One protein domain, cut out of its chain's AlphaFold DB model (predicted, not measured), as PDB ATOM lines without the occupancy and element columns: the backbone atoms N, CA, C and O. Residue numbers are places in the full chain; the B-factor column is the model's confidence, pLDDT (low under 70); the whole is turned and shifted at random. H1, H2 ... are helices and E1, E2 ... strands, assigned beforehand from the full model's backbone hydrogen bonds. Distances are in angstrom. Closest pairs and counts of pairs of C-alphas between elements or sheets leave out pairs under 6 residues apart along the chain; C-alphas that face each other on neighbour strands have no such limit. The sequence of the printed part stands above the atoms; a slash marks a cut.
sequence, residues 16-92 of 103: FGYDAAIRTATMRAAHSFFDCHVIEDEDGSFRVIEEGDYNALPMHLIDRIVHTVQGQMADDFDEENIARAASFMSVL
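AT A GLANCE: This is residues 16 to 92 of the 103 residues of an uncharacterized protein of Novosphingobium sp. PC22D (UniProt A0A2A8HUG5). A small three-stranded antiparallel sheet has one helix, H1, laid along one face, and a second long helix, H3, is set well away from them at the far end of a link from E3. The short helix H2 only grazes the sheet, and the residues of H3 that stand free, 86 to 92, stick out from the rest. The printed part has 77 residues, with three named helices and three named strands in the order H1, E1, E2, H2, E3, H3; the sheet runs E2, E1, E3, and the class is mixed, helices and strands. The whole is loose, with a radius of gyration of the C-alphas of 14.3 A, and its outline, only just flat, spans 43 by 29 by 14 A.

HOW THE PARTS SIT: E1, residues 36 to 40, is the inner strand of the sheet; its neighbours are the edge strands E2, residues 46 to 50, and E3, residues 65 to 69. E1 and E2 are antiparallel at 150 degrees and form a hairpin; N 37 and O 49 are within hydrogen-bond range at 2.8 A, as are N 47 and O 39 at 3.0 A. E1 and E3 are antiparallel at 158 degrees, with N 38 and O 67 within hydrogen-bond range at 2.8 A and N 36 and O 69 at 2.9 A. H1, residues 16 to 29, is on one face of this sheet, two layers in all, a helix over a sheet, with a height over the sheet of 8.0 A. It lies over E1 and only just over E2, where 3 of its C-alphas fall, and runs along the strands, at 9 degrees to E1 on the local plane. The closest C-alphas of H1 and E1 are those of Ala 25 and Cys 36, 5.4 A apart; for H1 and E2 they are those of Ala 25 and Val 48, at 5.9 A. H2, residues 59 to 62, only grazes the sheet with its residues 61 to 62; the closest C-alphas of H2 and E1 are those of Leu 61 and Ile 39, 7.3 A apart. E2, H2 and E3 make a split strand-helix-strand unit, two strands running the same way with E1 between them in the sheet, and its crossover is right-handed. H3, residues 79 to 92, is not on the sheet and touches no helix; it is apart from H1, H2, E1 and E2. Every O i to N i+4 pair is within hydrogen-bond range in H1, 8 of 10 are in H3, and H2 is too short for such a pair.

IN THESE COORDINATES: E1 begins at C-alpha 36, at (317.228, 238.274, 306.774), and is 13.4 A long from first to last C-alpha; E2 is 13.6 A and E3 10.8 A. H1 begins at C-alpha 16, at (327.488, 230.941, 293.312), and measures 19.8 A. H2 measures 5.0 A. H3 measures 20.3 A and ends at C-alpha 92, at (305.260, 250.262, 288.553).

THE WHOLE: The two C-alphas farthest apart are those of Asp 43 and Glu 79, at 45.0 A. The printed part runs from 16 to 92 without a cut, and no link is long; the links E1 to E2 and H2 to E3 are tight, and the one from E3 to H3, with 9 residues, is short. The mean pLDDT of the printed part is 84.7; residues 74 to 92 are under 70, and H3 has a mean of 57.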
ATOM      1  N   PHE A  16     328.772 230.809 294.005       95.81
ATOM      2  CA  PHE A  16     327.488 230.941 293.312       95.81
ATOM      3  C   PHE A  16     326.310 230.711 294.259       95.81
ATOM      4  O   PHE A  16     325.330 231.458 294.207       95.81
ATOM      5  N   GLY A  17     326.411 229.707 295.132       95.69
ATOM      6  CA  GLY A  17     325.431 229.458 296.186       95.69
ATOM      7  C   GLY A  17     325.326 230.632 297.155       95.69
ATOM      8  O   GLY A  17     324.219 231.082 297.462       95.69
ATOM      9  N   TYR A  18     326.470 231.188 297.566       96.56
ATOM     10  CA  TYR A  18     326.509 232.363 298.432       96.56
ATOM     11  C   TYR A  18     325.838 233.582 297.781       96.56
ATOM     12  O   TYR A  18     324.930 234.171 298.367       96.56
ATOM     13  N   ASP A  19     326.198 233.923 296.541       97.44
ATOM     14  CA  ASP A  19     325.615 235.071 295.832       97.44
ATOM     15  C   ASP A  19     324.100 234.904 295.610       97.44
ATOM     16  O   ASP A  19     323.322 235.856 295.756       97.44
ATOM     17  N   ALA A  20     323.647 233.682 295.305       97.75
ATOM     18  CA  ALA A  20     322.226 233.367 295.181       97.75
ATOM     19  C   ALA A  20     321.476 233.550 296.513       97.75
ATOM     20  O   ALA A  20     320.360 234.089 296.529       97.75
ATOM     21  N   ALA A  21     322.090 233.156 297.632       97.69
ATOM     22  CA  ALA A  21     321.536 233.360 298.963       97.69
ATOM     23  C   ALA A  21     321.473 234.851 299.328       97.69
ATOM     24  O   ALA A  21     320.428 235.314 299.779       97.69
ATOM     25  N   ILE A  22     322.518 235.633 299.038       97.81
ATOM     26  CA  ILE A  22     322.532 237.090 299.256       97.81
ATOM     27  C   ILE A  22     321.426 237.782 298.461       97.81
ATOM     28  O   ILE A  22     320.685 238.606 299.006       97.81
ATOM     29  N   ARG A  23     321.253 237.422 297.183       97.38
ATOM     30  CA  ARG A  23     320.175 237.974 296.354       97.38
ATOM     31  C   ARG A  23     318.804 237.633 296.936       97.38
ATOM     32  O   ARG A  23     317.923 238.487 296.969       97.38
ATOM     33  N   THR A  24     318.632 236.404 297.413       97.12
ATOM     34  CA  THR A  24     317.384 235.951 298.041       97.12
ATOM     35  C   THR A  24     317.106 236.700 299.342       97.12
ATOM     36  O   THR A  24     315.997 237.198 299.519       97.12
ATOM     37  N   ALA A  25     318.108 236.856 300.209       96.94
ATOM     38  CA  ALA A  25     318.002 237.624 301.447       96.94
ATOM     39  C   ALA A  25     317.659 239.090 301.169       96.94
ATOM     40  O   ALA A  25     316.765 239.635 301.802       96.94
ATOM     41  N   THR A  26     318.281 239.694 300.156       94.88
ATOM     42  CA  THR A  26     317.987 241.073 299.737       94.88
ATOM     43  C   THR A  26     316.550 241.231 299.244       94.88
ATOM     44  O   THR A  26     315.873 242.178 299.631       94.88
ATOM     45  N   MET A  27     316.055 240.295 298.426       94.12
ATOM     46  CA  MET A  27     314.665 240.327 297.955       94.12
ATOM     47  C   MET A  27     313.662 240.124 299.097       94.12
ATOM     48  O   MET A  27     312.625 240.776 299.100       94.12
ATOM     49  N   ARG A  28     313.954 239.250 300.071       94.06
ATOM     50  CA  ARG A  28     313.083 239.043 301.241       94.06
ATOM     51  C   ARG A  28     313.091 240.253 302.176       94.06
ATOM     52  O   ARG A  28     312.024 240.737 302.534       94.06
ATOM     53  N   ALA A  29     314.267 240.793 302.485       92.50
ATOM     54  CA  ALA A  29     314.427 241.951 303.362       92.50
ATOM     55  C   ALA A  29     313.765 243.219 302.801       92.50
ATOM     56  O   ALA A  29     313.222 244.013 303.564       92.50
ATOM     57  N   ALA A  30     313.723 243.380 301.471       88.62
ATOM     58  CA  ALA A  30     312.965 244.449 300.811       88.62
ATOM     59  C   ALA A  30     311.462 244.436 301.157       88.62
ATOM     60  O   ALA A  30     310.779 245.450 301.014       88.62
ATOM     61  N   HIS A  31     310.948 243.288 301.604       87.56
ATOM     62  CA  HIS A  31     309.545 243.070 301.928       87.56
ATOM     63  C   HIS A  31     309.321 242.609 303.375       87.56
ATOM     64  O   HIS A  31     308.247 242.091 303.674       87.56
ATOM     65  N   SER A  32     310.306 242.786 304.263       86.25
ATOM     66  CA  SER A  32     310.193 242.415 305.675       86.25
ATOM     67  C   SER A  32     310.679 243.532 306.597       86.25
ATOM     68  O   SER A  32     311.574 244.304 306.251       86.25
ATOM     69  N   PHE A  33     310.062 243.607 307.776       89.19
ATOM     70  CA  PHE A  33     310.515 244.428 308.906       89.19
ATOM     71  C   PHE A  33     311.680 243.762 309.645       89.19
ATOM     72  O   PHE A  33     312.405 244.417 310.385       89.19
ATOM     73  N   PHE A  34     311.838 242.451 309.456       91.69
ATOM     74  CA  PHE A  34     312.819 241.629 310.137       91.69
ATOM     75  C   PHE A  34     314.076 241.456 309.291       91.69
ATOM     76  O   PHE A  34     314.027 241.405 308.056       91.69
ATOM     77  N   ASP A  35     315.207 241.305 309.971       94.38
ATOM     78  CA  ASP A  35     316.474 241.022 309.319       94.38
ATOM     79  C   ASP A  35     316.453 239.622 308.684       94.38
ATOM     80  O   ASP A  35     315.926 238.644 309.228       94.38
ATOM     81  N   CYS A  36     317.036 239.530 307.490       96.38
ATOM     82  CA  CYS A  36     317.228 238.274 306.774       96.38
ATOM     83  C   CYS A  36     318.686 237.833 306.910       96.38
ATOM     84  O   CYS A  36     319.605 238.552 306.509       96.38
ATOM     85  N   HIS A  37     318.914 236.624 307.415       97.44
ATOM     86  CA  HIS A  37     320.249 236.076 307.627       97.44
ATOM     87  C   HIS A  37     320.569 234.987 306.606       97.44
ATOM     88  O   HIS A  37     319.780 234.066 306.383       97.44
ATOM     89  N   VAL A  38     321.760 235.061 306.017       97.62
ATOM     90  CA  VAL A  38     322.356 233.963 305.258       97.62
ATOM     91  C   VAL A  38     323.106 233.067 306.232       97.62
ATOM     92  O   VAL A  38     323.968 233.532 306.981       97.62
ATOM     93  N   ILE A  39     322.774 231.783 306.198       96.75
ATOM     94  CA  ILE A  39     323.373 230.737 307.016       96.75
ATOM     95  C   ILE A  39     324.157 229.787 306.120       96.75
ATOM     96  O   ILE A  39     323.635 229.351 305.094       96.75
ATOM     97  N   GLU A  40     325.361 229.430 306.559       95.56
ATOM     98  CA  GLU A  40     326.141 228.323 305.999       95.56
ATOM     99  C   GLU A  40     325.810 227.021 306.750       95.56
ATOM    100  O   GLU A  40     325.756 226.969 307.988       95.56
ATOM    101  N   ASP A  41     325.479 225.972 306.005       92.06
ATOM    102  CA  ASP A  41     325.277 224.614 306.500       92.06
ATOM    103  C   ASP A  41     326.584 223.833 306.618       92.06
ATOM    104  O   ASP A  41     327.607 224.177 306.039       92.06
ATOM    105  N   GLU A  42     326.548 222.753 307.402       88.69
ATOM    106  CA  GLU A  42     327.710 221.876 307.607       88.69
ATOM    107  C   GLU A  42     328.181 221.210 306.302       88.69
ATOM    108  O   GLU A  42     329.320 220.757 306.214       88.69
ATOM    109  N   ASP A  43     327.310 221.153 305.291       88.25
ATOM    110  CA  ASP A  43     327.602 220.660 303.946       88.25
ATOM    111  C   ASP A  43     328.142 221.744 302.993       88.25
ATOM    112  O   ASP A  43     328.403 221.448 301.828       88.25
ATOM    113  N   GLY A  44     328.332 222.978 303.476       88.69
ATOM    114  CA  GLY A  44     328.795 224.124 302.691       88.69
ATOM    115  C   GLY A  44     327.711 224.772 301.825       88.69
ATOM    116  O   GLY A  44     328.019 225.648 301.019       88.69
ATOM    117  N   SER A  45     326.448 224.353 301.960       92.50
ATOM    118  CA  SER A  45     325.329 225.011 301.286       92.50
ATOM    119  C   SER A  45     324.886 226.273 302.030       92.50
ATOM    120  O   SER A  45     325.105 226.430 303.232       92.50
ATOM    121  N   PHE A  46     324.247 227.194 301.304       96.75
ATOM    122  CA  PHE A  46     323.749 228.447 301.864       96.75
ATOM    123  C   PHE A  46     322.230 228.504 301.806       96.75
ATOM    124  O   PHE A  46     321.614 228.218 300.775       96.75
ATOM    125  N   ARG A  47     321.613 228.952 302.900       96.19
ATOM    126  CA  ARG A  47     320.172 229.220 302.957       96.19
ATOM    127  C   ARG A  47     319.874 230.537 303.648       96.19
ATOM    128  O   ARG A  47     320.664 231.030 304.447       96.19
ATOM    129  N   VAL A  48     318.696 231.079 303.362       97.56
ATOM    130  CA  VAL A  48     318.206 232.316 303.975       97.56
ATOM    131  C   VAL A  48     317.159 231.985 305.021       97.56
ATOM    132  O   VAL A  48     316.174 231.310 304.716       97.56
ATOM    133  N   ILE A  49     317.354 232.503 306.224       95.75
ATOM    134  CA  ILE A  49     316.333 232.546 307.266       95.75
ATOM    135  C   ILE A  49     315.935 233.994 307.534       95.75
ATOM    136  O   ILE A  49     316.690 234.918 307.236       95.75
ATOM    137  N   GLU A  50     314.765 234.185 308.117       93.94
ATOM    138  CA  GLU A  50     314.275 235.495 308.524       93.94
ATOM    139  C   GLU A  50     314.042 235.489 310.028       93.94
ATOM    140  O   GLU A  50     313.542 234.501 310.565       93.94
ATOM    141  N   GLU A  51     314.410 236.564 310.724       91.94
ATOM    142  CA  GLU A  51     314.224 236.634 312.176       91.94
ATOM    143  C   GLU A  51     312.741 236.493 312.559       91.94
ATOM    144  O   GLU A  51     312.427 235.782 313.511       91.94
ATOM    145  N   GLY A  52     311.829 237.042 311.747       88.56
ATOM    146  CA  GLY A  52     310.378 236.940 311.935       88.56
ATOM    147  C   GLY A  52     309.805 235.517 311.870       88.56
ATOM    148  O   GLY A  52     308.712 235.280 312.382       88.56
ATOM    149  N   ASP A  53     310.543 234.550 311.307       89.31
ATOM    150  CA  ASP A  53     310.148 233.132 311.308       89.31
ATOM    151  C   ASP A  53     310.319 232.490 312.705       89.31
ATOM    152  O   ASP A  53     309.830 231.384 312.965       89.31
ATOM    153  N   TYR A  54     311.011 233.171 313.623       89.69
ATOM    154  CA  TYR A  54     311.367 232.669 314.942       89.69
ATOM    155  C   TYR A  54     310.890 233.625 316.040       89.69
ATOM    156  O   TYR A  54     311.061 234.832 315.966       89.69
ATOM    157  N   ASN A  55     310.357 233.083 317.142       85.19
ATOM    158  CA  ASN A  55     310.082 233.905 318.332       85.19
ATOM    159  C   ASN A  55     311.377 234.452 318.949       85.19
ATOM    160  O   ASN A  55     311.453 235.599 319.370       85.19
ATOM    161  N   ALA A  56     312.376 233.581 319.067       89.00
ATOM    162  CA  ALA A  56     313.725 233.917 319.483       89.00
ATOM    163  C   ALA A  56     314.663 233.051 318.654       89.00
ATOM    164  O   ALA A  56     314.500 231.824 318.631       89.00
ATOM    165  N   LEU A  57     315.613 233.678 317.966       90.81
ATOM    166  CA  LEU A  57     316.509 232.954 317.083       90.81
ATOM    167  C   LEU A  57     317.396 231.995 317.906       90.81
ATOM    168  O   LEU A  57     318.113 232.435 318.810       90.81
ATOM    169  N   PRO A  58     317.352 230.673 317.650       92.00
ATOM    170  CA  PRO A  58     318.165 229.718 318.390       92.00
ATOM    171  C   PRO A  58     319.667 229.967 318.209       92.00
ATOM    172  O   PRO A  58     320.139 230.175 317.095       92.00
ATOM    173  N   MET A  59     320.439 229.830 319.292       93.31
ATOM    174  CA  MET A  59     321.888 230.097 319.305       93.31
ATOM    175  C   MET A  59     322.671 229.315 318.238       93.31
ATOM    176  O   MET A  59     323.540 229.871 317.583       93.31
ATOM    177  N   HIS A  60     322.289 228.060 317.981       91.88
ATOM    178  CA  HIS A  60     322.936 227.240 316.952       91.88
ATOM    179  C   HIS A  60     322.758 227.777 315.520       91.88
ATOM    180  O   HIS A  60     323.541 227.413 314.650       91.88
ATOM    181  N   LEU A  61     321.736 228.599 315.252       93.31
ATOM    182  CA  LEU A  61     321.582 229.289 313.967       93.31
ATOM    183  C   LEU A  61     322.396 230.582 313.941       93.31
ATOM    184  O   LEU A  61     323.009 230.867 312.920       93.31
ATOM    185  N   ILE A  62     322.441 231.311 315.063       94.06
ATOM    186  CA  ILE A  62     323.218 232.553 315.216       94.06
ATOM    187  C   ILE A  62     324.697 232.315 314.906       94.06
ATOM    188  O   ILE A  62     325.282 233.051 314.116       94.06
ATOM    189  N   ASP A  63     325.279 231.251 315.461       95.56
ATOM    190  CA  ASP A  63     326.698 230.914 315.272       95.56
ATOM    191  C   ASP A  63     327.063 230.597 313.811       95.56
ATOM    192  O   ASP A  63     328.239 230.559 313.452       95.56
ATOM    193  N   ARG A  64     326.056 230.354 312.967       95.38
ATOM    194  CA  ARG A  64     326.206 229.963 311.562       95.38
ATOM    195  C   ARG A  64     325.833 231.077 310.583       95.38
ATOM    196  O   ARG A  64     325.825 230.847 309.373       95.38
ATOM    197  N   ILE A  65     325.500 232.268 311.082       96.50
ATOM    198  CA  ILE A  65     325.211 233.432 310.244       96.50
ATOM    199  C   ILE A  65     326.514 233.915 309.608       96.50
ATOM    200  O   ILE A  65     327.442 234.332 310.297       96.50
ATOM    201  N   VAL A  66     326.547 233.917 308.278       96.75
ATOM    202  CA  VAL A  66     327.676 234.441 307.493       96.75
ATOM    203  C   VAL A  66     327.401 235.837 306.943       96.75
ATOM    204  O   VAL A  66     328.330 236.604 306.695       96.75
ATOM    205  N   HIS A  67     326.126 236.204 306.783       97.25
ATOM    206  CA  HIS A  67     325.726 237.539 306.348       97.25
ATOM    207  C   HIS A  67     324.341 237.910 306.875       97.25
ATOM    208  O   HIS A  67     323.474 237.051 307.010       97.25
ATOM    209  N   THR A  68     324.116 239.199 307.130       97.44
ATOM    210  CA  THR A  68     322.807 239.737 307.520       97.44
ATOM    211  C   THR A  68     322.435 240.883 306.598       97.44
ATOM    212  O   THR A  68     323.215 241.819 306.431       97.44
ATOM    213  N   VAL A  69     321.238 240.804 306.022       96.12
ATOM    214  CA  VAL A  69     320.605 241.894 305.287       96.12
ATOM    215  C   VAL A  69     319.527 242.490 306.175       96.12
ATOM    216  O   VAL A  69     318.624 241.778 306.609       96.12
ATOM    217  N   GLN A  70     319.629 243.793 306.429       93.94
ATOM    218  CA  GLN A  70     318.674 244.486 307.285       93.94
ATOM    219  C   GLN A  70     317.286 244.540 306.648       93.94
ATOM    220  O   GLN A  70     317.185 244.821 305.447       93.94
ATOM    221  N   GLY A  71     316.245 244.320 307.454       90.50
ATOM    222  CA  GLY A  71     314.855 244.531 307.053       90.50
ATOM    223  C   GLY A  71     314.650 245.957 306.535       90.50
ATOM    224  O   GLY A  71     315.162 246.920 307.111       90.50
ATOM    225  N   GLN A  72     313.963 246.105 305.401       86.56
ATOM    226  CA  GLN A  72     313.772 247.403 304.741       86.56
ATOM    227  C   GLN A  72     312.334 247.914 304.803       86.56
ATOM    228  O   GLN A  72     312.079 249.036 304.357       86.56
ATOM    229  N   MET A  73     311.396 247.137 305.354       83.12
ATOM    230  CA  MET A  73     310.110 247.702 305.744       83.12
ATOM    231  C   MET A  73     310.285 248.485 307.040       83.12
ATOM    232  O   MET A  73     310.768 247.970 308.045       83.12
ATOM    233  N   ALA A  74     309.900 249.753 306.996       67.50
ATOM    234  CA  ALA A  74     309.889 250.608 308.165       67.50
ATOM    235  C   ALA A  74     308.643 250.335 309.008       67.50
ATOM    236  O   ALA A  74     307.534 250.451 308.491       67.50
ATOM    237  N   ASP A  75     308.833 250.027 310.292       62.78
ATOM    238  CA  ASP A  75     307.749 249.914 311.287       62.78
ATOM    239  C   ASP A  75     307.127 251.291 311.612       62.78
ATOM    240  O   ASP A  75     305.976 251.410 312.032       62.78
ATOM    241  N   ASP A  76     307.864 252.363 311.312       59.56
ATOM    242  CA  ASP A  76     307.479 253.737 311.609       59.56
ATOM    243  C   ASP A  76     306.868 254.433 310.378       59.56
ATOM    244  O   ASP A  76     307.469 254.490 309.298       59.56
ATOM    245  N   PHE A  77     305.679 255.027 310.555       56.09
ATOM    246  CA  PHE A  77     305.000 255.898 309.582       56.09
ATOM    247  C   PHE A  77     305.684 257.275 309.466       56.09
ATOM    248  O   PHE A  77     305.052 258.317 309.636       56.09
ATOM    249  N   ASP A  78     306.979 257.294 309.168       59.50
ATOM    250  CA  ASP A  78     307.712 258.533 308.927       59.50
ATOM    251  C   ASP A  78     307.689 258.900 307.435       59.50
ATOM    252  O   ASP A  78     307.819 258.052 306.549       59.50
ATOM    253  N   GLU A  79     307.519 260.194 307.151       59.00
ATOM    254  CA  GLU A  79     307.346 260.775 305.805       59.00
ATOM    255  C   GLU A  79     308.445 260.336 304.812       59.00
ATOM    256  O   GLU A  79     308.193 260.128 303.624       59.00
ATOM    257  N   GLU A  80     309.662 260.122 305.313       62.50
ATOM    258  CA  GLU A  80     310.827 259.684 304.540       62.50
ATOM    259  C   GLU A  80     310.756 258.191 304.151       62.50
ATOM    260  O   GLU A  80     311.118 257.810 303.033       62.50
ATOM    261  N   ASN A  81     310.202 257.346 305.026       59.25
ATOM    262  CA  ASN A  81     309.961 255.927 304.751       59.25
ATOM    263  C   ASN A  81     308.803 255.735 303.768       59.25
ATOM    264  O   ASN A  81     308.885 254.886 302.875       59.25
ATOM    265  N   ILE A  82     307.773 256.584 303.856       60.47
ATOM    266  CA  ILE A  82     306.703 256.654 302.852       60.47
ATOM    267  C   ILE A  82     307.290 257.020 301.490       60.47
ATOM    268  O   ILE A  82     306.967 256.362 300.508       60.47
ATOM    269  N   ALA A  83     308.184 258.011 301.408       60.31
ATOM    270  CA  ALA A  83     308.812 258.396 300.143       60.31
ATOM    271  C   ALA A  83     309.632 257.250 299.523       60.31
ATOM    272  O   ALA A  83     309.574 257.028 298.312       60.31
ATOM    273  N   ARG A  84     310.350 256.472 300.343       62.41
ATOM    274  CA  ARG A  84     311.120 255.309 299.876       62.41
ATOM    275  C   ARG A  84     310.212 254.180 299.380       62.41
ATOM    276  O   ARG A  84     310.439 253.672 298.282       62.41
ATOM    277  N   ALA A  85     309.151 253.851 300.117       57.34
ATOM    278  CA  ALA A  85     308.146 252.871 299.697       57.34
ATOM    279  C   ALA A  85     307.366 253.327 298.445       57.34
ATOM    280  O   ALA A  85     307.160 252.552 297.508       57.34
ATOM    281  N   ALA A  86     306.988 254.606 298.387       57.66
ATOM    282  CA  ALA A  86     306.290 255.214 297.258       57.66
ATOM    283  C   ALA A  86     307.171 255.287 296.005       57.66
ATOM    284  O   ALA A  86     306.657 255.119 294.904       57.66
ATOM    285  N   SER A  87     308.491 255.465 296.145       59.53
ATOM    286  CA  SER A  87     309.416 255.442 295.004       59.53
ATOM    287  C   SER A  87     309.400 254.099 294.267       59.53
ATOM    288  O   SER A  87     309.459 254.076 293.043       59.53
ATOM    289  N   PHE A  88     309.234 252.985 294.988       51.22
ATOM    290  CA  PHE A  88     309.123 251.659 294.384       51.22
ATOM    291  C   PHE A  88     307.772 251.467 293.677       51.22
ATOM    292  O   PHE A  88     307.729 250.980 292.550       51.22
ATOM    293  N   MET A  89     306.672 251.915 294.293       49.97
ATOM    294  CA  MET A  89     305.333 251.868 293.682       49.97
ATOM    295  C   MET A  89     305.188 252.805 292.472       49.97
ATOM    296  O   MET A  89     304.503 252.465 291.513       49.97
ATOM    297  N   SER A  90     305.877 253.949 292.474       52.69
ATOM    298  CA  SER A  90     305.889 254.903 291.358       52.69
ATOM    299  C   SER A  90     306.617 254.380 290.118       52.69
ATOM    300  O   SER A  90     306.371 254.895 289.034       52.69
ATOM    301  N   VAL A  91     307.510 253.392 290.244       55.16
ATOM    302  CA  VAL A  91     308.168 252.755 289.086       55.16
ATOM    303  C   VAL A  91     307.234 251.759 288.382       55.16
ATOM    304  O   VAL A  91     307.456 251.441 287.218       55.16
ATOM    305  N   LEU A  92     306.197 251.269 289.070       52.75
ATOM    306  CA  LEU A  92     305.260 250.262 288.553       52.75
ATOM    307  C   LEU A  92     303.906 250.834 288.111       52.75
ATOM    308  O   LEU A  92     303.182 250.154 287.388       52.75
TER     309      LEU A  92